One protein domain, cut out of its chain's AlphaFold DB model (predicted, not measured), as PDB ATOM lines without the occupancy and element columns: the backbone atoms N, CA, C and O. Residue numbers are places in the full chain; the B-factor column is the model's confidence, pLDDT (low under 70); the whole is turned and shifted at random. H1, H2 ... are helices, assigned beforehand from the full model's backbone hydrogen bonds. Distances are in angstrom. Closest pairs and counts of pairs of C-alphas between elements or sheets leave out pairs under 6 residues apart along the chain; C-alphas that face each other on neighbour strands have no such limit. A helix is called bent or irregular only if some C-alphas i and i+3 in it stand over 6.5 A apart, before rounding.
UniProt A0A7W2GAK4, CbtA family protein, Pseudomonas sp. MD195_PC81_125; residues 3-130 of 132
ATOM      1  N   SER A   3      55.500 -26.035   8.573       83.12
ATOM      2  CA  SER A   3      54.594 -25.003   8.047       83.12
ATOM      3  C   SER A   3      54.750 -24.741   6.545       83.12
ATOM      4  O   SER A   3      53.764 -24.465   5.878       83.12
ATOM      5  N   GLN A   4      55.956 -24.874   5.982       83.88
ATOM      6  CA  GLN A   4      56.154 -24.707   4.539       83.88
ATOM      7  C   GLN A   4      55.526 -25.854   3.744       83.88
ATOM      8  O   GLN A   4      54.963 -25.603   2.689       83.88
ATOM      9  N   GLY A   5      55.565 -27.088   4.261       84.69
ATOM     10  CA  GLY A   5      54.871 -28.222   3.641       84.69
ATOM     11  C   GLY A   5      53.363 -28.021   3.593       84.69
ATOM     12  O   GLY A   5      52.745 -28.254   2.561       84.69
ATOM     13  N   LEU A   6      52.787 -27.514   4.688       87.12
ATOM     14  CA  LEU A   6      51.361 -27.205   4.764       87.12
ATOM     15  C   LEU A   6      50.955 -26.125   3.748       87.12
ATOM     16  O   LEU A   6      49.956 -26.285   3.056       87.12
ATOM     17  N   LEU A   7      51.756 -25.060   3.618       87.62
ATOM     18  CA  LEU A   7      51.519 -23.992   2.640       87.62
ATOM     19  C   LEU A   7      51.610 -24.501   1.195       87.62
ATOM     20  O   LEU A   7      50.785 -24.122   0.370       87.62
ATOM     21  N   TRP A   8      52.562 -25.389   0.894       86.50
ATOM     22  CA  TRP A   8      52.660 -26.032  -0.420       86.50
ATOM     23  C   TRP A   8      51.475 -26.960  -0.711       86.50
ATOM     24  O   TRP A   8      50.951 -26.942  -1.823       86.50
ATOM     25  N   GLY A   9      51.011 -27.716   0.288       88.06
ATOM     26  CA  GLY A   9      49.788 -28.516   0.183       88.06
ATOM     27  C   GLY A   9      48.559 -27.648  -0.097       88.06
ATOM     28  O   GLY A   9      47.800 -27.932  -1.020       88.06
ATOM     29  N   LEU A  10      48.409 -26.538   0.632       88.81
ATOM     30  CA  LEU A  10      47.312 -25.589   0.436       88.81
ATOM     31  C   LEU A  10      47.363 -24.918  -0.946       88.81
ATOM     32  O   LEU A  10      46.324 -24.757  -1.580       88.81
ATOM     33  N   ALA A  11      48.554 -24.569  -1.439       88.31
ATOM     34  CA  ALA A  11      48.728 -24.017  -2.782       88.31
ATOM     35  C   ALA A  11      48.336 -25.029  -3.875       88.31
ATOM     36  O   ALA A  11      47.670 -24.661  -4.844       88.31
ATOM     37  N   GLY A  12      48.691 -26.307  -3.701       86.44
ATOM     38  CA  GLY A  12      48.263 -27.387  -4.594       86.44
ATOM     39  C   GLY A  12      46.746 -27.580  -4.592       86.44
ATOM     40  O   GLY A  12      46.126 -27.590  -5.655       86.44
ATOM     41  N   TYR A  13      46.128 -27.616  -3.407       88.94
ATOM     42  CA  TYR A  13      44.671 -27.649  -3.265       88.94
ATOM     43  C   TYR A  13      43.997 -26.462  -3.963       88.94
ATOM     44  O   TYR A  13      43.047 -26.651  -4.722       88.94
ATOM     45  N   ALA A  14      44.509 -25.246  -3.746       87.12
ATOM     46  CA  ALA A  14      43.962 -24.038  -4.350       87.12
ATOM     47  C   ALA A  14      43.986 -24.104  -5.887       87.12
ATOM     48  O   ALA A  14      43.004 -23.755  -6.538       87.12
ATOM     49  N   THR A  15      45.093 -24.605  -6.440       87.44
ATOM     50  CA  THR A  15      45.359 -24.681  -7.882       87.44
ATOM     51  C   THR A  15      44.522 -25.745  -8.584       87.44
ATOM     52  O   THR A  15      43.914 -25.464  -9.614       87.44
ATOM     53  N   PHE A  16      44.494 -26.968  -8.053       84.69
ATOM     54  CA  PHE A  16      43.915 -28.118  -8.756       84.69
ATOM     55  C   PHE A  16      42.470 -28.421  -8.362       84.69
ATOM     56  O   PHE A  16      41.768 -29.097  -9.113       84.69
ATOM     57  N   VAL A  17      42.025 -27.942  -7.196       82.81
ATOM     58  CA  VAL A  17      40.703 -28.269  -6.653       82.81
ATOM     59  C   VAL A  17      39.878 -27.014  -6.418       82.81
ATOM     60  O   VAL A  17      38.840 -26.863  -7.052       82.81
ATOM     61  N   LEU A  18      40.310 -26.097  -5.549       80.50
ATOM     62  CA  LEU A  18      39.463 -24.977  -5.126       80.50
ATOM     63  C   LEU A  18      39.077 -24.067  -6.296       80.50
ATOM     64  O   LEU A  18      37.895 -23.925  -6.578       80.50
ATOM     65  N   ALA A  19      40.051 -23.488  -7.002       80.75
ATOM     66  CA  ALA A  19      39.763 -22.533  -8.069       80.75
ATOM     67  C   ALA A  19      38.957 -23.153  -9.228       80.75
ATOM     68  O   ALA A  19      37.952 -22.563  -9.622       80.75
ATOM     69  N   PRO A  20      39.282 -24.360  -9.737       79.25
ATOM     70  CA  PRO A  20      38.453 -24.991 -10.760       79.25
ATOM     71  C   PRO A  20      37.037 -25.339 -10.277       79.25
ATOM     72  O   PRO A  20      36.081 -25.148 -11.028       79.25
ATOM     73  N   THR A  21      36.878 -25.802  -9.028       78.88
ATOM     74  CA  THR A  21      35.555 -26.193  -8.494       78.88
ATOM     75  C   THR A  21      34.630 -25.019  -8.194       78.88
ATOM     76  O   THR A  21      33.421 -25.224  -8.113       78.88
ATOM     77  N   LEU A  22      35.160 -23.796  -8.078       74.06
ATOM     78  CA  LEU A  22      34.339 -22.584  -7.996       74.06
ATOM     79  C   LEU A  22      33.586 -22.307  -9.303       74.06
ATOM     80  O   LEU A  22      32.484 -21.769  -9.262       74.06
ATOM     81  N   GLY A  23      34.170 -22.668 -10.450       71.25
ATOM     82  CA  GLY A  23      33.527 -22.520 -11.757       71.25
ATOM     83  C   GLY A  23      32.725 -23.754 -12.172       71.25
ATOM     84  O   GLY A  23      31.588 -23.633 -12.615       71.25
ATOM     85  N   LEU A  24      33.317 -24.941 -12.024       71.50
ATOM     86  CA  LEU A  24      32.706 -26.224 -12.372       71.50
ATOM     87  C   LEU A  24      32.639 -27.104 -11.120       71.50
ATOM     88  O   LEU A  24      33.604 -27.820 -10.826       71.50
ATOM     89  N   PRO A  25      31.543 -27.040 -10.345       72.94
ATOM     90  CA  PRO A  25      31.415 -27.867  -9.159       72.94
ATOM     91  C   PRO A  25      31.394 -29.360  -9.532       72.94
ATOM     92  O   PRO A  25      31.019 -29.716 -10.647       72.94
ATOM     93  N   PRO A  26      31.796 -30.255  -8.615       68.12
ATOM     94  CA  PRO A  26      31.796 -31.687  -8.881       68.12
ATOM     95  C   PRO A  26      30.360 -32.189  -9.090       68.12
ATOM     96  O   PRO A  26      29.515 -32.064  -8.204       68.12
ATOM     97  N   GLU A  27      30.097 -32.752 -10.267       67.00
ATOM     98  CA  GLU A  27      28.781 -33.253 -10.664       67.00
ATOM     99  C   GLU A  27      28.651 -34.761 -10.406       67.00
ATOM    100  O   GLU A  27      29.631 -35.511 -10.445       67.00
ATOM    101  N   LEU A  28      27.422 -35.212 -10.142       64.31
ATOM    102  CA  LEU A  28      27.109 -36.630  -9.974       64.31
ATOM    103  C   LEU A  28      27.076 -37.346 -11.340       64.31
ATOM    104  O   LEU A  28      26.657 -36.750 -12.339       64.31
ATOM    105  N   PRO A  29      27.470 -38.633 -11.405       57.84
ATOM    106  CA  PRO A  29      27.338 -39.422 -12.627       57.84
ATOM    107  C   PRO A  29      25.865 -39.489 -13.062       57.84
ATOM    108  O   PRO A  29      24.991 -39.783 -12.249       57.84
ATOM    109  N   GLY A  30      25.589 -39.211 -14.342       58.56
ATOM    110  CA  GLY A  30      24.228 -39.185 -14.909       58.56
ATOM    111  C   GLY A  30      23.582 -37.796 -15.023       58.56
ATOM    112  O   GLY A  30      22.413 -37.702 -15.390       58.56
ATOM    113  N   THR A  31      24.316 -36.723 -14.727       59.75
ATOM    114  CA  THR A  31      23.894 -35.333 -14.981       59.75
ATOM    115  C   THR A  31      24.145 -34.930 -16.439       59.75
ATOM    116  O   THR A  31      25.089 -35.414 -17.068       59.75
ATOM    117  N   ALA A  32      23.290 -34.066 -17.002       55.88
ATOM    118  CA  ALA A  32      23.539 -33.491 -18.324       55.88
ATOM    119  C   ALA A  32      24.758 -32.565 -18.255       55.88
ATOM    120  O   ALA A  32      24.691 -31.447 -17.749       55.88
ATOM    121  N   ALA A  33      25.888 -33.073 -18.738       58.44
ATOM    122  CA  ALA A  33      27.154 -32.371 -18.753       58.44
ATOM    123  C   ALA A  33      27.291 -31.503 -20.012       58.44
ATOM    124  O   ALA A  33      26.936 -31.930 -21.111       58.44
ATOM    125  N   ALA A  34      27.864 -30.306 -19.866       59.88
ATOM    126  CA  ALA A  34      28.407 -29.566 -21.005       59.88
ATOM    127  C   ALA A  34      29.516 -30.390 -21.682       59.88
ATOM    128  O   ALA A  34      30.087 -31.292 -21.062       59.88
ATOM    129  N   ASP A  35      29.839 -30.052 -22.932       69.38
ATOM    130  CA  ASP A  35      30.880 -30.740 -23.695       69.38
ATOM    131  C   ASP A  35      32.173 -30.931 -22.872       69.38
ATOM    132  O   ASP A  35      32.707 -29.998 -22.258       69.38
ATOM    133  N   LEU A  36      32.655 -32.177 -22.834       70.38
ATOM    134  CA  LEU A  36      33.762 -32.587 -21.971       70.38
ATOM    135  C   LEU A  36      35.047 -31.825 -22.307       70.38
ATOM    136  O   LEU A  36      35.782 -31.445 -21.394       70.38
ATOM    137  N   ALA A  37      35.307 -31.580 -23.596       74.88
ATOM    138  CA  ALA A  37      36.509 -30.877 -24.026       74.88
ATOM    139  C   ALA A  37      36.495 -29.424 -23.531       74.88
ATOM    140  O   ALA A  37      37.493 -28.957 -22.981       74.88
ATOM    141  N   SER A  38      35.345 -28.748 -23.604       74.38
ATOM    142  CA  SER A  38      35.176 -27.388 -23.071       74.38
ATOM    143  C   SER A  38      35.496 -27.303 -21.570       74.38
ATOM    144  O   SER A  38      36.254 -26.436 -21.124       74.38
ATOM    145  N   ARG A  39      35.014 -28.270 -20.779       77.50
ATOM    146  CA  ARG A  39      35.296 -28.355 -19.334       77.50
ATOM    147  C   ARG A  39      36.765 -28.632 -19.032       77.50
ATOM    148  O   ARG A  39      37.315 -28.064 -18.091       77.50
ATOM    149  N   GLN A  40      37.412 -29.486 -19.821       80.75
ATOM    150  CA  GLN A  40      38.837 -29.784 -19.671       80.75
ATOM    151  C   GLN A  40      39.700 -28.563 -19.985       80.75
ATOM    152  O   GLN A  40      40.586 -28.225 -19.200       80.75
ATOM    153  N   THR A  41      39.418 -27.861 -21.086       82.50
ATOM    154  CA  THR A  41      40.115 -26.617 -21.437       82.50
ATOM    155  C   THR A  41      39.931 -25.567 -20.348       82.50
ATOM    156  O   THR A  41      40.906 -24.940 -19.929       82.50
ATOM    157  N   TRP A  42      38.710 -25.433 -19.823       82.75
ATOM    158  CA  TRP A  42      38.419 -24.541 -18.708       82.75
ATOM    159  C   TRP A  42      39.197 -24.887 -17.438       82.75
ATOM    160  O   TRP A  42      39.794 -24.014 -16.802       82.75
ATOM    161  N   TRP A  43      39.210 -26.169 -17.070       87.44
ATOM    162  CA  TRP A  43      39.909 -26.657 -15.887       87.44
ATOM    163  C   TRP A  43      41.413 -26.405 -15.997       87.44
ATOM    164  O   TRP A  43      42.006 -25.844 -15.075       87.44
ATOM    165  N   ILE A  44      42.018 -26.739 -17.143       86.31
ATOM    166  CA  ILE A  44      43.445 -26.511 -17.399       86.31
ATOM    167  C   ILE A  44      43.755 -25.014 -17.343       86.31
ATOM    168  O   ILE A  44      44.720 -24.620 -16.690       86.31
ATOM    169  N   GLY A  45      42.926 -24.175 -17.971       86.69
ATOM    170  CA  GLY A  45      43.079 -22.721 -17.939       86.69
ATOM    171  C   GLY A  45      43.011 -22.162 -16.518       86.69
ATOM    172  O   GLY A  45      43.884 -21.397 -16.112       86.69
ATOM    173  N   THR A  46      42.032 -22.600 -15.725       87.00
ATOM    174  CA  THR A  46      41.855 -22.156 -14.335       87.00
ATOM    175  C   THR A  46      43.006 -22.615 -13.442       87.00
ATOM    176  O   THR A  46      43.535 -21.819 -12.662       87.00
ATOM    177  N   ALA A  47      43.450 -23.868 -13.587       87.94
ATOM    178  CA  ALA A  47      44.582 -24.410 -12.846       87.94
ATOM    179  C   ALA A  47      45.889 -23.691 -13.211       87.94
ATOM    180  O   ALA A  47      46.615 -23.241 -12.325       87.94
ATOM    181  N   ALA A  48      46.168 -23.501 -14.504       88.75
ATOM    182  CA  ALA A  48      47.349 -22.781 -14.971       88.75
ATOM    183  C   ALA A  48      47.352 -21.323 -14.486       88.75
ATOM    184  O   ALA A  48      48.356 -20.854 -13.949       88.75
ATOM    185  N   SER A  49      46.215 -20.628 -14.597       89.19
ATOM    186  CA  SER A  49      46.066 -19.251 -14.119       89.19
ATOM    187  C   SER A  49      46.310 -19.150 -12.612       89.19
ATOM    188  O   SER A  49      47.064 -18.295 -12.149       89.19
ATOM    189  N   THR A  50      45.745 -20.075 -11.835       87.50
ATOM    190  CA  THR A  50      45.912 -20.106 -10.375       87.50
ATOM    191  C   THR A  50      47.358 -20.393  -9.977       87.50
ATOM    192  O   THR A  50      47.893 -19.714  -9.099       87.50
ATOM    193  N   ALA A  51      48.027 -21.326 -10.661       88.69
ATOM    194  CA  ALA A  51      49.437 -21.630 -10.430       88.69
ATOM    195  C   ALA A  51      50.334 -20.413 -10.705       88.69
ATOM    196  O   ALA A  51      51.171 -20.060  -9.872       88.69
ATOM    197  N   VAL A  52      50.136 -19.741 -11.846       89.31
ATOM    198  CA  VAL A  52      50.902 -18.544 -12.226       89.31
ATOM    199  C   VAL A  52      50.610 -17.382 -11.273       89.31
ATOM    200  O   VAL A  52      51.540 -16.729 -10.803       89.31
ATOM    201  N   GLY A  53      49.341 -17.145 -10.934       88.38
ATOM    202  CA  GLY A  53      48.936 -16.089 -10.009       88.38
ATOM    203  C   GLY A  53      49.541 -16.267  -8.615       88.38
ATOM    204  O   GLY A  53      50.139 -15.333  -8.076       88.38
ATOM    205  N   LEU A  54      49.479 -17.483  -8.060       88.69
ATOM    206  CA  LEU A  54      50.117 -17.810  -6.782       88.69
ATOM    207  C   LEU A  54      51.643 -17.686  -6.860       88.69
ATOM    208  O   LEU A  54      52.248 -17.128  -5.943       88.69
ATOM    209  N   ALA A  55      52.271 -18.141  -7.949       87.94
ATOM    210  CA  ALA A  55      53.713 -18.005  -8.138       87.94
ATOM    211  C   ALA A  55      54.147 -16.529  -8.147       87.94
ATOM    212  O   ALA A  55      55.104 -16.164  -7.464       87.94
ATOM    213  N   LEU A  56      53.415 -15.661  -8.848       88.00
ATOM    214  CA  LEU A  56      53.691 -14.224  -8.871       88.00
ATOM    215  C   LEU A  56      53.513 -13.580  -7.493       88.00
ATOM    216  O   LEU A  56      54.350 -12.779  -7.080       88.00
ATOM    217  N   ILE A  57      52.466 -13.949  -6.753       88.81
ATOM    218  CA  ILE A  57      52.201 -13.398  -5.416       88.81
ATOM    219  C   ILE A  57      53.278 -13.820  -4.408       88.81
ATOM    220  O   ILE A  57      53.719 -13.000  -3.596       88.81
ATOM    221  N   VAL A  58      53.694 -15.087  -4.451       88.25
ATOM    222  CA  VAL A  58      54.615 -15.678  -3.471       88.25
ATOM    223  C   VAL A  58      56.070 -15.335  -3.773       88.25
ATOM    224  O   VAL A  58      56.809 -14.976  -2.857       88.25
ATOM    225  N   PHE A  59      56.497 -15.437  -5.033       88.00
ATOM    226  CA  PHE A  59      57.907 -15.283  -5.400       88.00
ATOM    227  C   PHE A  59      58.286 -13.863  -5.818       88.00
ATOM    228  O   PHE A  59      59.469 -13.521  -5.776       88.00
ATOM    229  N   SER A  60      57.326 -13.009  -6.192       86.38
ATOM    230  CA  SER A  60      57.670 -11.651  -6.606       86.38
ATOM    231  C   SER A  60      57.873 -10.700  -5.431       86.38
ATOM    232  O   SER A  60      57.070 -10.604  -4.498       86.38
ATOM    233  N   ARG A  61      58.954  -9.921  -5.518       85.12
ATOM    234  CA  ARG A  61      59.288  -8.864  -4.556       85.12
ATOM    235  C   ARG A  61      58.612  -7.529  -4.891       85.12
ATOM    236  O   ARG A  61      58.484  -6.686  -4.009       85.12
ATOM    237  N   HIS A  62      58.154  -7.349  -6.133       91.00
ATOM    238  CA  HIS A  62      57.549  -6.107  -6.621       91.00
ATOM    239  C   HIS A  62      56.027  -6.108  -6.415       91.00
ATOM    240  O   HIS A  62      55.343  -7.038  -6.840       91.00
ATOM    241  N   TRP A  63      55.472  -5.055  -5.809       91.31
ATOM    242  CA  TRP A  63      54.035  -4.991  -5.490       91.31
ATOM    243  C   TRP A  63      53.135  -5.054  -6.740       91.31
ATOM    244  O   TRP A  63      52.100  -5.713  -6.713       91.31
ATOM    245  N   LEU A  64      53.575  -4.462  -7.857       91.25
ATOM    246  CA  LEU A  64      52.889  -4.526  -9.157       91.25
ATOM    247  C   LEU A  64      52.688  -5.965  -9.648       91.25
ATOM    248  O   LEU A  64      51.631  -6.305 -10.165       91.25
ATOM    249  N   MET A  65      53.681  -6.832  -9.452       87.69
ATOM    250  CA  MET A  65      53.597  -8.236  -9.864       87.69
ATOM    251  C   MET A  65      52.630  -9.028  -8.984       87.69
ATOM    252  O   MET A  65      51.975  -9.947  -9.462       87.69
ATOM    253  N   LYS A  66      52.494  -8.648  -7.706       88.00
ATOM    254  CA  LYS A  66      51.473  -9.226  -6.826       88.00
ATOM    255  C   LYS A  66      50.073  -8.831  -7.283       88.00
ATOM    256  O   LYS A  66      49.201  -9.691  -7.337       88.00
ATOM    257  N   LEU A  67      49.877  -7.564  -7.665       90.62
ATOM    258  CA  LEU A  67      48.610  -7.098  -8.231       90.62
ATOM    259  C   LEU A  67      48.283  -7.830  -9.539       90.62
ATOM    260  O   LEU A  67      47.159  -8.285  -9.720       90.62
ATOM    261  N   LEU A  68      49.282  -8.018 -10.405       91.00
ATOM    262  CA  LEU A  68      49.141  -8.810 -11.625       91.00
ATOM    263  C   LEU A  68      48.765 -10.269 -11.320       91.00
ATOM    264  O   LEU A  68      47.889 -10.819 -11.977       91.00
ATOM    265  N   GLY A  69      49.367 -10.882 -10.297       87.50
ATOM    266  CA  GLY A  69      49.005 -12.231  -9.858       87.50
ATOM    267  C   GLY A  69      47.548 -12.340  -9.392       87.50
ATOM    268  O   GLY A  69      46.864 -13.295  -9.751       87.50
ATOM    269  N   VAL A  70      47.045 -11.335  -8.663       87.88
ATOM    270  CA  VAL A  70      45.623 -11.246  -8.281       87.88
ATOM    271  C   VAL A  70      44.726 -11.070  -9.508       87.88
ATOM    272  O   VAL A  70      43.696 -11.733  -9.607       87.88
ATOM    273  N   ALA A  71      45.126 -10.234 -10.468       88.50
ATOM    274  CA  ALA A  71      44.379 -10.063 -11.712       88.50
ATOM    275  C   ALA A  71      44.284 -11.383 -12.497       88.50
ATOM    276  O   ALA A  71      43.200 -11.764 -12.924       88.50
ATOM    277  N   ILE A  72      45.390 -12.126 -12.609       87.56
ATOM    278  CA  ILE A  72      45.446 -13.438 -13.270       87.56
ATOM    279  C   ILE A  72      44.532 -14.458 -12.570       87.56
ATOM    280  O   ILE A  72      43.804 -15.189 -13.239       87.56
ATOM    281  N   LEU A  73      44.484 -14.476 -11.234       85.25
ATOM    282  CA  LEU A  73      43.548 -15.331 -10.483       85.25
ATOM    283  C   LEU A  73      42.077 -15.046 -10.829       85.25
ATOM    284  O   LEU A  73      41.257 -15.966 -10.864       85.25
ATOM    285  N   ALA A  74      41.743 -13.787 -11.115       82.19
ATOM    286  CA  ALA A  74      40.387 -13.384 -11.468       82.19
ATOM    287  C   ALA A  74      40.004 -13.736 -12.915       82.19
ATOM    288  O   ALA A  74      38.829 -13.983 -13.162       82.19
ATOM    289  N   VAL A  75      40.956 -13.816 -13.855       84.12
ATOM    290  CA  VAL A  75      40.692 -14.077 -15.289       84.12
ATOM    291  C   VAL A  75      39.741 -15.258 -15.541       84.12
ATOM    292  O   VAL A  75      38.717 -15.039 -16.188       84.12
ATOM    293  N   PRO A  76      39.995 -16.484 -15.037       78.06
ATOM    294  CA  PRO A  76      39.061 -17.590 -15.242       78.06
ATOM    295  C   PRO A  76      37.706 -17.301 -14.584       78.06
ATOM    296  O   PRO A  76      36.663 -17.542 -15.160       78.06
ATOM    297  N   HIS A  77      37.655 -16.667 -13.421       77.38
ATOM    298  CA  HIS A  77      36.368 -16.372 -12.787       77.38
ATOM    299  C   HIS A  77      35.544 -15.320 -13.556       77.38
ATOM    300  O   HIS A  77      34.318 -15.354 -13.502       77.38
ATOM    301  N   VAL A  78      36.201 -14.427 -14.305       79.38
ATOM    302  CA  VAL A  78      35.551 -13.407 -15.148       79.38
ATOM    303  C   VAL A  78      35.059 -13.983 -16.476       79.38
ATOM    304  O   VAL A  78      33.990 -13.594 -16.933       79.38
ATOM    305  N   ILE A  79      35.810 -14.901 -17.096       77.75
ATOM    306  CA  ILE A  79      35.387 -15.530 -18.360       77.75
ATOM    307  C   ILE A  79      34.145 -16.420 -18.135       77.75
ATOM    308  O   ILE A  79      33.302 -16.523 -19.021       77.75
ATOM    309  N   GLY A  80      33.994 -16.985 -16.932       71.12
ATOM    310  CA  GLY A  80      32.866 -17.839 -16.565       71.12
ATOM    311  C   GLY A  80      32.993 -19.267 -17.101       71.12
ATOM    312  O   GLY A  80      33.468 -19.512 -18.208       71.12
ATOM    313  N   ALA A  81      32.579 -20.237 -16.287       72.69
ATOM    314  CA  ALA A  81      32.668 -21.645 -16.648       72.69
ATOM    315  C   ALA A  81      31.648 -22.032 -17.737       72.69
ATOM    316  O   ALA A  81      30.527 -21.516 -17.729       72.69
ATOM    317  N   PRO A  82      31.990 -22.978 -18.631       68.62
ATOM    318  CA  PRO A  82      31.060 -23.485 -19.634       68.62
ATOM    319  C   PRO A  82      29.905 -24.246 -18.968       68.62
ATOM    320  O   PRO A  82      30.110 -25.301 -18.362       68.62
ATOM    321  N   GLN A  83      28.692 -23.705 -19.089       62.28
ATOM    322  CA  GLN A  83      27.457 -24.299 -18.568       62.28
ATOM    323  C   GLN A  83      26.737 -25.118 -19.656       62.28
ATOM    324  O   GLN A  83      26.845 -24.780 -20.838       62.28
ATOM    325  N   PRO A  84      26.013 -26.195 -19.300       58.66
ATOM    326  CA  PRO A  84      25.225 -26.972 -20.257       58.66
ATOM    327  C   PRO A  84      24.023 -26.173 -20.787       58.66
ATOM    328  O   PRO A  84      23.387 -25.426 -20.043       58.66
ATOM    329  N   GLU A  85      23.663 -26.375 -22.061       55.62
ATOM    330  CA  GLU A  85      22.471 -25.746 -22.662       55.62
ATOM    331  C   GLU A  85      21.159 -26.253 -22.040       55.62
ATOM    332  O   GLU A  85      20.171 -25.524 -21.985       55.62
ATOM    333  N   VAL A  86      21.156 -27.484 -21.514       54.72
ATOM    334  CA  VAL A  86      20.015 -28.078 -20.808       54.72
ATOM    335  C   VAL A  86      20.459 -28.517 -19.419       54.72
ATOM    336  O   VAL A  86      21.213 -29.474 -19.261       54.72
ATOM    337  N   HIS A  87      19.957 -27.829 -18.397       52.91
ATOM    338  CA  HIS A  87      20.147 -28.220 -17.005       52.91
ATOM    339  C   HIS A  87      19.136 -29.319 -16.660       52.91
ATOM    340  O   HIS A  87      18.037 -29.031 -16.193       52.91
ATOM    341  N   SER A  88      19.470 -30.585 -16.920       49.41
ATOM    342  CA  SER A  88      18.676 -31.718 -16.427       49.41
ATOM    343  C   SER A  88      19.455 -32.483 -15.366       49.41
ATOM    344  O   SER A  88      20.481 -33.108 -15.658       49.41
ATOM    345  N   MET A  89      18.955 -32.448 -14.133       54.75
ATOM    346  CA  MET A  89      19.502 -33.195 -13.007       54.75
ATOM    347  C   MET A  89      18.444 -34.181 -12.510       54.75
ATOM    348  O   MET A  89      17.353 -33.786 -12.114       54.75
ATOM    349  N   LEU A  90      18.760 -35.476 -12.570       53.50
ATOM    350  CA  LEU A  90      17.881 -36.564 -12.111       53.50
ATOM    351  C   LEU A  90      18.067 -36.885 -10.615       53.50
ATOM    352  O   LEU A  90      17.318 -37.685 -10.061       53.50
ATOM    353  N   ALA A  91      19.082 -36.301  -9.967       60.06
ATOM    354  CA  ALA A  91      19.469 -36.612  -8.595       60.06
ATOM    355  C   ALA A  91      18.862 -35.621  -7.578       60.06
ATOM    356  O   ALA A  91      18.770 -34.432  -7.879       60.06
ATOM    357  N   PRO A  92      18.492 -36.070  -6.361       67.69
ATOM    358  CA  PRO A  92      18.022 -35.182  -5.296       67.69
ATOM    359  C   PRO A  92      19.082 -34.142  -4.902       67.69
ATOM    360  O   PRO A  92      20.226 -34.508  -4.625       67.69
ATOM    361  N   GLU A  93      18.691 -32.871  -4.775       67.75
ATOM    362  CA  GLU A  93      19.587 -31.745  -4.435       67.75
ATOM    363  C   GLU A  93      20.408 -31.981  -3.152       67.75
ATOM    364  O   GLU A  93      21.578 -31.602  -3.050       67.75
ATOM    365  N   ALA A  94      19.825 -32.678  -2.170       70.38
ATOM    366  CA  ALA A  94      20.502 -33.017  -0.920       70.38
ATOM    367  C   ALA A  94      21.747 -33.901  -1.131       70.38
ATOM    368  O   ALA A  94      22.730 -33.765  -0.399       70.38
ATOM    369  N   LEU A  95      21.727 -34.789  -2.129       70.69
ATOM    370  CA  LEU A  95      22.847 -35.679  -2.437       70.69
ATOM    371  C   LEU A  95      23.978 -34.920  -3.143       70.69
ATOM    372  O   LEU A  95      25.155 -35.166  -2.883       70.69
ATOM    373  N   GLU A  96      23.625 -33.954  -3.989       71.38
ATOM    374  CA  GLU A  96      24.576 -33.083  -4.677       71.38
ATOM    375  C   GLU A  96      25.354 -32.212  -3.679       71.38
ATOM    376  O   GLU A  96      26.585 -32.149  -3.721       71.38
ATOM    377  N   ALA A  97      24.652 -31.589  -2.729       74.00
ATOM    378  CA  ALA A  97      25.279 -30.780  -1.688       74.00
ATOM    379  C   ALA A  97      26.239 -31.610  -0.818       74.00
ATOM    380  O   ALA A  97      27.372 -31.191  -0.566       74.00
ATOM    381  N   GLN A  98      25.824 -32.814  -0.410       80.62
ATOM    382  CA  GLN A  98      26.681 -33.726   0.351       80.62
ATOM    383  C   GLN A  98      27.917 -34.147  -0.447       80.62
ATOM    384  O   GLN A  98      29.016 -34.163   0.106       80.62
ATOM    385  N   PHE A  99      27.768 -34.429  -1.743       79.88
ATOM    386  CA  PHE A  99      28.889 -34.800  -2.602       79.88
ATOM    387  C   PHE A  99      29.892 -33.653  -2.777       79.88
ATOM    388  O   PHE A  99      31.097 -33.873  -2.650       79.88
ATOM    389  N   LYS A 100      29.412 -32.418  -2.983       79.94
ATOM    390  CA  LYS A 100      30.263 -31.218  -3.049       79.94
ATOM    391  C   LYS A 100      31.084 -31.049  -1.772       79.94
ATOM    392  O   LYS A 100      32.305 -30.918  -1.846       79.94
ATOM    393  N   ILE A 101      30.426 -31.114  -0.614       83.25
ATOM    394  CA  ILE A 101      31.075 -30.950   0.693       83.25
ATOM    395  C   ILE A 101      32.078 -32.078   0.946       83.25
ATOM    396  O   ILE A 101      33.230 -31.809   1.290       83.25
ATOM    397  N   ALA A 102      31.670 -33.333   0.745       84.38
ATOM    398  CA  ALA A 102      32.531 -34.490   0.955       84.38
ATOM    399  C   ALA A 102      33.766 -34.433   0.046       84.38
ATOM    400  O   ALA A 102      34.889 -34.554   0.530       84.38
ATOM    401  N   SER A 103      33.578 -34.157  -1.247       84.75
ATOM    402  CA  SER A 103      34.673 -34.038  -2.212       84.75
ATOM    403  C   SER A 103      35.649 -32.920  -1.834       84.75
ATOM    404  O   SER A 103      36.865 -33.131  -1.842       84.75
ATOM    405  N   GLN A 104      35.153 -31.744  -1.437       84.62
ATOM    406  CA  GLN A 104      36.014 -30.646  -0.995       84.62
ATOM    407  C   GLN A 104      36.800 -31.008   0.268       84.62
ATOM    408  O   GLN A 104      38.016 -30.817   0.290       84.62
ATOM    409  N   LEU A 105      36.143 -31.570   1.287       87.38
ATOM    410  CA  LEU A 105      36.792 -31.950   2.545       87.38
ATOM    411  C   LEU A 105      37.854 -33.032   2.340       87.38
ATOM    412  O   LEU A 105      38.971 -32.900   2.847       87.38
ATOM    413  N   THR A 106      37.543 -34.073   1.566       88.69
ATOM    414  CA  THR A 106      38.496 -35.140   1.246       88.69
ATOM    415  C   THR A 106      39.703 -34.588   0.492       88.69
ATOM    416  O   THR A 106      40.838 -34.926   0.827       88.69
ATOM    417  N   ASN A 107      39.488 -33.691  -0.474       89.00
ATOM    418  CA  ASN A 107      40.582 -33.070  -1.214       89.00
ATOM    419  C   ASN A 107      41.453 -32.168  -0.333       89.00
ATOM    420  O   ASN A 107      42.678 -32.242  -0.429       89.00
ATOM    421  N   VAL A 108      40.861 -31.352   0.548       88.50
ATOM    422  CA  VAL A 108      41.632 -30.549   1.515       88.50
ATOM    423  C   VAL A 108      42.501 -31.469   2.368       88.50
ATOM    424  O   VAL A 108      43.713 -31.272   2.442       88.50
ATOM    425  N   ALA A 109      41.909 -32.501   2.972       91.19
ATOM    426  CA  ALA A 109      42.635 -33.436   3.825       91.19
ATOM    427  C   ALA A 109      43.787 -34.125   3.073       91.19
ATOM    428  O   ALA A 109      44.909 -34.180   3.583       91.19
ATOM    429  N   PHE A 110      43.537 -34.582   1.841       91.81
ATOM    430  CA  PHE A 110      44.540 -35.208   0.980       91.81
ATOM    431  C   PHE A 110      45.721 -34.274   0.693       91.81
ATOM    432  O   PHE A 110      46.875 -34.648   0.906       91.81
ATOM    433  N   TRP A 111      45.452 -33.041   0.261       91.31
ATOM    434  CA  TRP A 111      46.499 -32.083  -0.093       91.31
ATOM    435  C   TRP A 111      47.306 -31.603   1.118       91.31
ATOM    436  O   TRP A 111      48.528 -31.448   1.023       91.31
ATOM    437  N   LEU A 112      46.664 -31.423   2.276       90.62
ATOM    438  CA  LEU A 112      47.370 -31.110   3.520       90.62
ATOM    439  C   LEU A 112      48.271 -32.274   3.955       90.62
ATOM    440  O   LEU A 112      49.439 -32.049   4.286       90.62
ATOM    441  N   ALA A 113      47.768 -33.511   3.905       90.56
ATOM    442  CA  ALA A 113      48.555 -34.702   4.214       90.56
ATOM    443  C   ALA A 113      49.749 -34.847   3.259       90.56
ATOM    444  O   ALA A 113      50.873 -35.065   3.714       90.56
ATOM    445  N   LEU A 114      49.544 -34.642   1.955       90.94
ATOM    446  CA  LEU A 114      50.605 -34.690   0.949       90.94
ATOM    447  C   LEU A 114      51.695 -33.643   1.219       90.94
ATOM    448  O   LEU A 114      52.886 -33.959   1.164       90.94
ATOM    449  N   GLY A 115      51.304 -32.412   1.562       89.69
ATOM    450  CA  GLY A 115      52.231 -31.339   1.924       89.69
ATOM    451  C   GLY A 115      53.046 -31.648   3.187       89.69
ATOM    452  O   GLY A 115      54.264 -31.436   3.221       89.69
ATOM    453  N   LEU A 116      52.401 -32.208   4.214       90.00
ATOM    454  CA  LEU A 116      53.047 -32.631   5.461       90.00
ATOM    455  C   LEU A 116      54.028 -33.786   5.239       90.00
ATOM    456  O   LEU A 116      55.182 -33.698   5.669       90.00
ATOM    457  N   ILE A 117      53.598 -34.837   4.535       89.56
ATOM    458  CA  ILE A 117      54.427 -36.005   4.213       89.56
ATOM    459  C   ILE A 117      55.630 -35.572   3.376       89.56
ATOM    460  O   ILE A 117      56.757 -35.948   3.690       89.56
ATOM    461  N   SER A 118      55.430 -34.720   2.368       87.56
ATOM    462  CA  SER A 118      56.520 -34.198   1.539       87.56
ATOM    463  C   SER A 118      57.545 -33.438   2.383       87.56
ATOM    464  O   SER A 118      58.738 -33.737   2.327       87.56
ATOM    465  N   ALA A 119      57.109 -32.513   3.245       88.19
ATOM    466  CA  ALA A 119      58.025 -31.796   4.133       88.19
ATOM    467  C   ALA A 119      58.766 -32.729   5.102       88.19
ATOM    468  O   ALA A 119      59.941 -32.498   5.393       88.19
ATOM    469  N   TRP A 120      58.114 -33.783   5.589       86.88
ATOM    470  CA  TRP A 120      58.752 -34.799   6.424       86.88
ATOM    471  C   TRP A 120      59.811 -35.602   5.646       86.88
ATOM    472  O   TRP A 120      60.950 -35.725   6.103       86.88
ATOM    473  N   LEU A 121      59.488 -36.059   4.431       87.19
ATOM    474  CA  LEU A 121      60.395 -36.805   3.554       87.19
ATOM    475  C   LEU A 121      61.616 -35.987   3.118       87.19
ATOM    476  O   LEU A 121      62.710 -36.537   3.024       87.19
ATOM    477  N   PHE A 122      61.464 -34.688   2.854       82.44
ATOM    478  CA  PHE A 122      62.599 -33.832   2.501       82.44
ATOM    479  C   PHE A 122      63.492 -33.537   3.712       82.44
ATOM    480  O   PHE A 122      64.715 -33.582   3.594       82.44
ATOM    481  N   ARG A 123      62.910 -33.342   4.905       80.75
ATOM    482  CA  ARG A 123      63.684 -33.155   6.145       80.75
ATOM    483  C   ARG A 123      64.542 -34.366   6.500       80.75
ATOM    484  O   ARG A 123      65.668 -34.179   6.954       80.75
ATOM    485  N   ARG A 124      64.042 -35.591   6.286       75.69
ATOM    486  CA  ARG A 124      64.792 -36.818   6.613       75.69
ATOM    487  C   ARG A 124      66.100 -36.929   5.818       75.69
ATOM    488  O   ARG A 124      67.096 -37.385   6.360       75.69
ATOM    489  N   LYS A 125      66.112 -36.482   4.552       62.78
ATOM    490  CA  LYS A 125      67.322 -36.500   3.715       62.78
ATOM    491  C   LYS A 125      68.317 -35.423   4.138       62.78
ATOM    492  O   LYS A 125      69.503 -35.710   4.212       62.78
ATOM    493  N   SER A 126      67.845 -34.220   4.473       59.62
ATOM    494  CA  SER A 126      68.727 -33.134   4.923       59.62
ATOM    495  C   SER A 126      69.444 -33.445   6.241       59.62
ATOM    496  O   SER A 126      70.555 -32.974   6.438       59.62
ATOM    497  N   ALA A 127      68.853 -34.255   7.127       58.81
ATOM    498  CA  ALA A 127      69.509 -34.697   8.363       58.81
ATOM    499  C   ALA A 127      70.628 -35.734   8.125       58.81
ATOM    500  O   ALA A 127      71.560 -35.813   8.917       58.81
ATOM    501  N   GLY A 128      70.566 -36.502   7.030       56.69
ATOM    502  CA  GLY A 128      71.590 -37.492   6.671       56.69
ATOM    503  C   GLY A 128      72.801 -36.921   5.921       56.69
ATOM    504  O   GLY A 128      73.810 -37.605   5.811       56.69
ATOM    505  N   GLN A 129      72.727 -35.685   5.414       54.25
ATOM    506  CA  GLN A 129      73.799 -35.065   4.616       54.25
ATOM    507  C   GLN A 129      74.886 -34.352   5.442       54.25
ATOM    508  O   GLN A 129      75.885 -33.941   4.867       54.25
ATOM    509  N   TYR A 130      74.727 -34.225   6.764       52.03
ATOM    510  CA  TYR A 130      75.735 -33.620   7.656       52.03
ATOM    511  C   TYR A 130      76.641 -34.650   8.359       52.03
ATOM    512  O   TYR A 130      77.427 -34.281   9.226       52.03
TER     513      TYR A 130
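AT A GLANCE: This is residues 3 to 130 of the 132 residues of the protein "CbtA family protein" of Pseudomonas sp. MD195_PC81_125 (UniProt A0A7W2GAK4). Three helices, H1, H2 and H3, form an up-and-down bundle, each running against the one before it, and the long helix H4 packs along H1, away from H2 and H3. H4 makes the longest axis, and residues 123 to 130 stick out past the body; long links 24 to 35 and 80 to 92 loop at the other end. The printed part has 128 residues with four named helices, H1 to H4, and no named strand, class all helix. It is loose, with a radius of gyration of the C-alphas of 17.9 A, and spans 62 by 34 by 23 A.

HOW THE PARTS SIT: H1, residues 3 to 23, touches H2, residues 36 to 59, with its residues 11 to 20 alone. Their closest C-alphas, Thr 15 and Ala 47, are 5.0 A apart, in a hairpin at 35.3 degrees, only just a steep tilt. H2 and H3, residues 63 to 79, touch as a hairpin at a shallow tilt of 14 degrees, closest at C-alphas 53 and 69, 3.9 A. H4, residues 93 to 128, touches H1 with residues 104 to 119 alone, closest at C-alphas 115 and 9, 4.1 A, opposite ways at a shallow tilt of 28 degrees. The helix packing is only just mostly aligned, with 2 of 3 touching pairs at a shallow tilt. H4 is apart from H2 and H3. Each O i to N i+4 pair is within hydrogen-bond range in H2, against 13 of 17 in H1, 11 of 13 in H3 and 30 of 32 in H4.

IN THESE COORDINATES: H1 begins at C-alpha 3 (54.594, -25.003, 8.047), is 29.0 A long and has a kink of 33 degrees near residue 14. H2 is 34.0 A long; H3, 25.0 A, has a kink of 27 degrees near residue 73. H1 and H3 are only just irregular: C-alphas 16 and 19 are 7.0 A apart, and 73 and 76 are 6.9 A. H4, 53.5 A, ends at C-alpha 128 (71.590, -37.492, 6.671).

THE WHOLE: The C-alphas of Val 86 and Tyr 130, farthest apart, are 62.8 A apart. The printed part has no cut; the link from H2 to H3 is tight. The mean pLDDT of the printed part is 78.9, and residues 26 to 35, 82 to 93 and 125 to 130 are under 70.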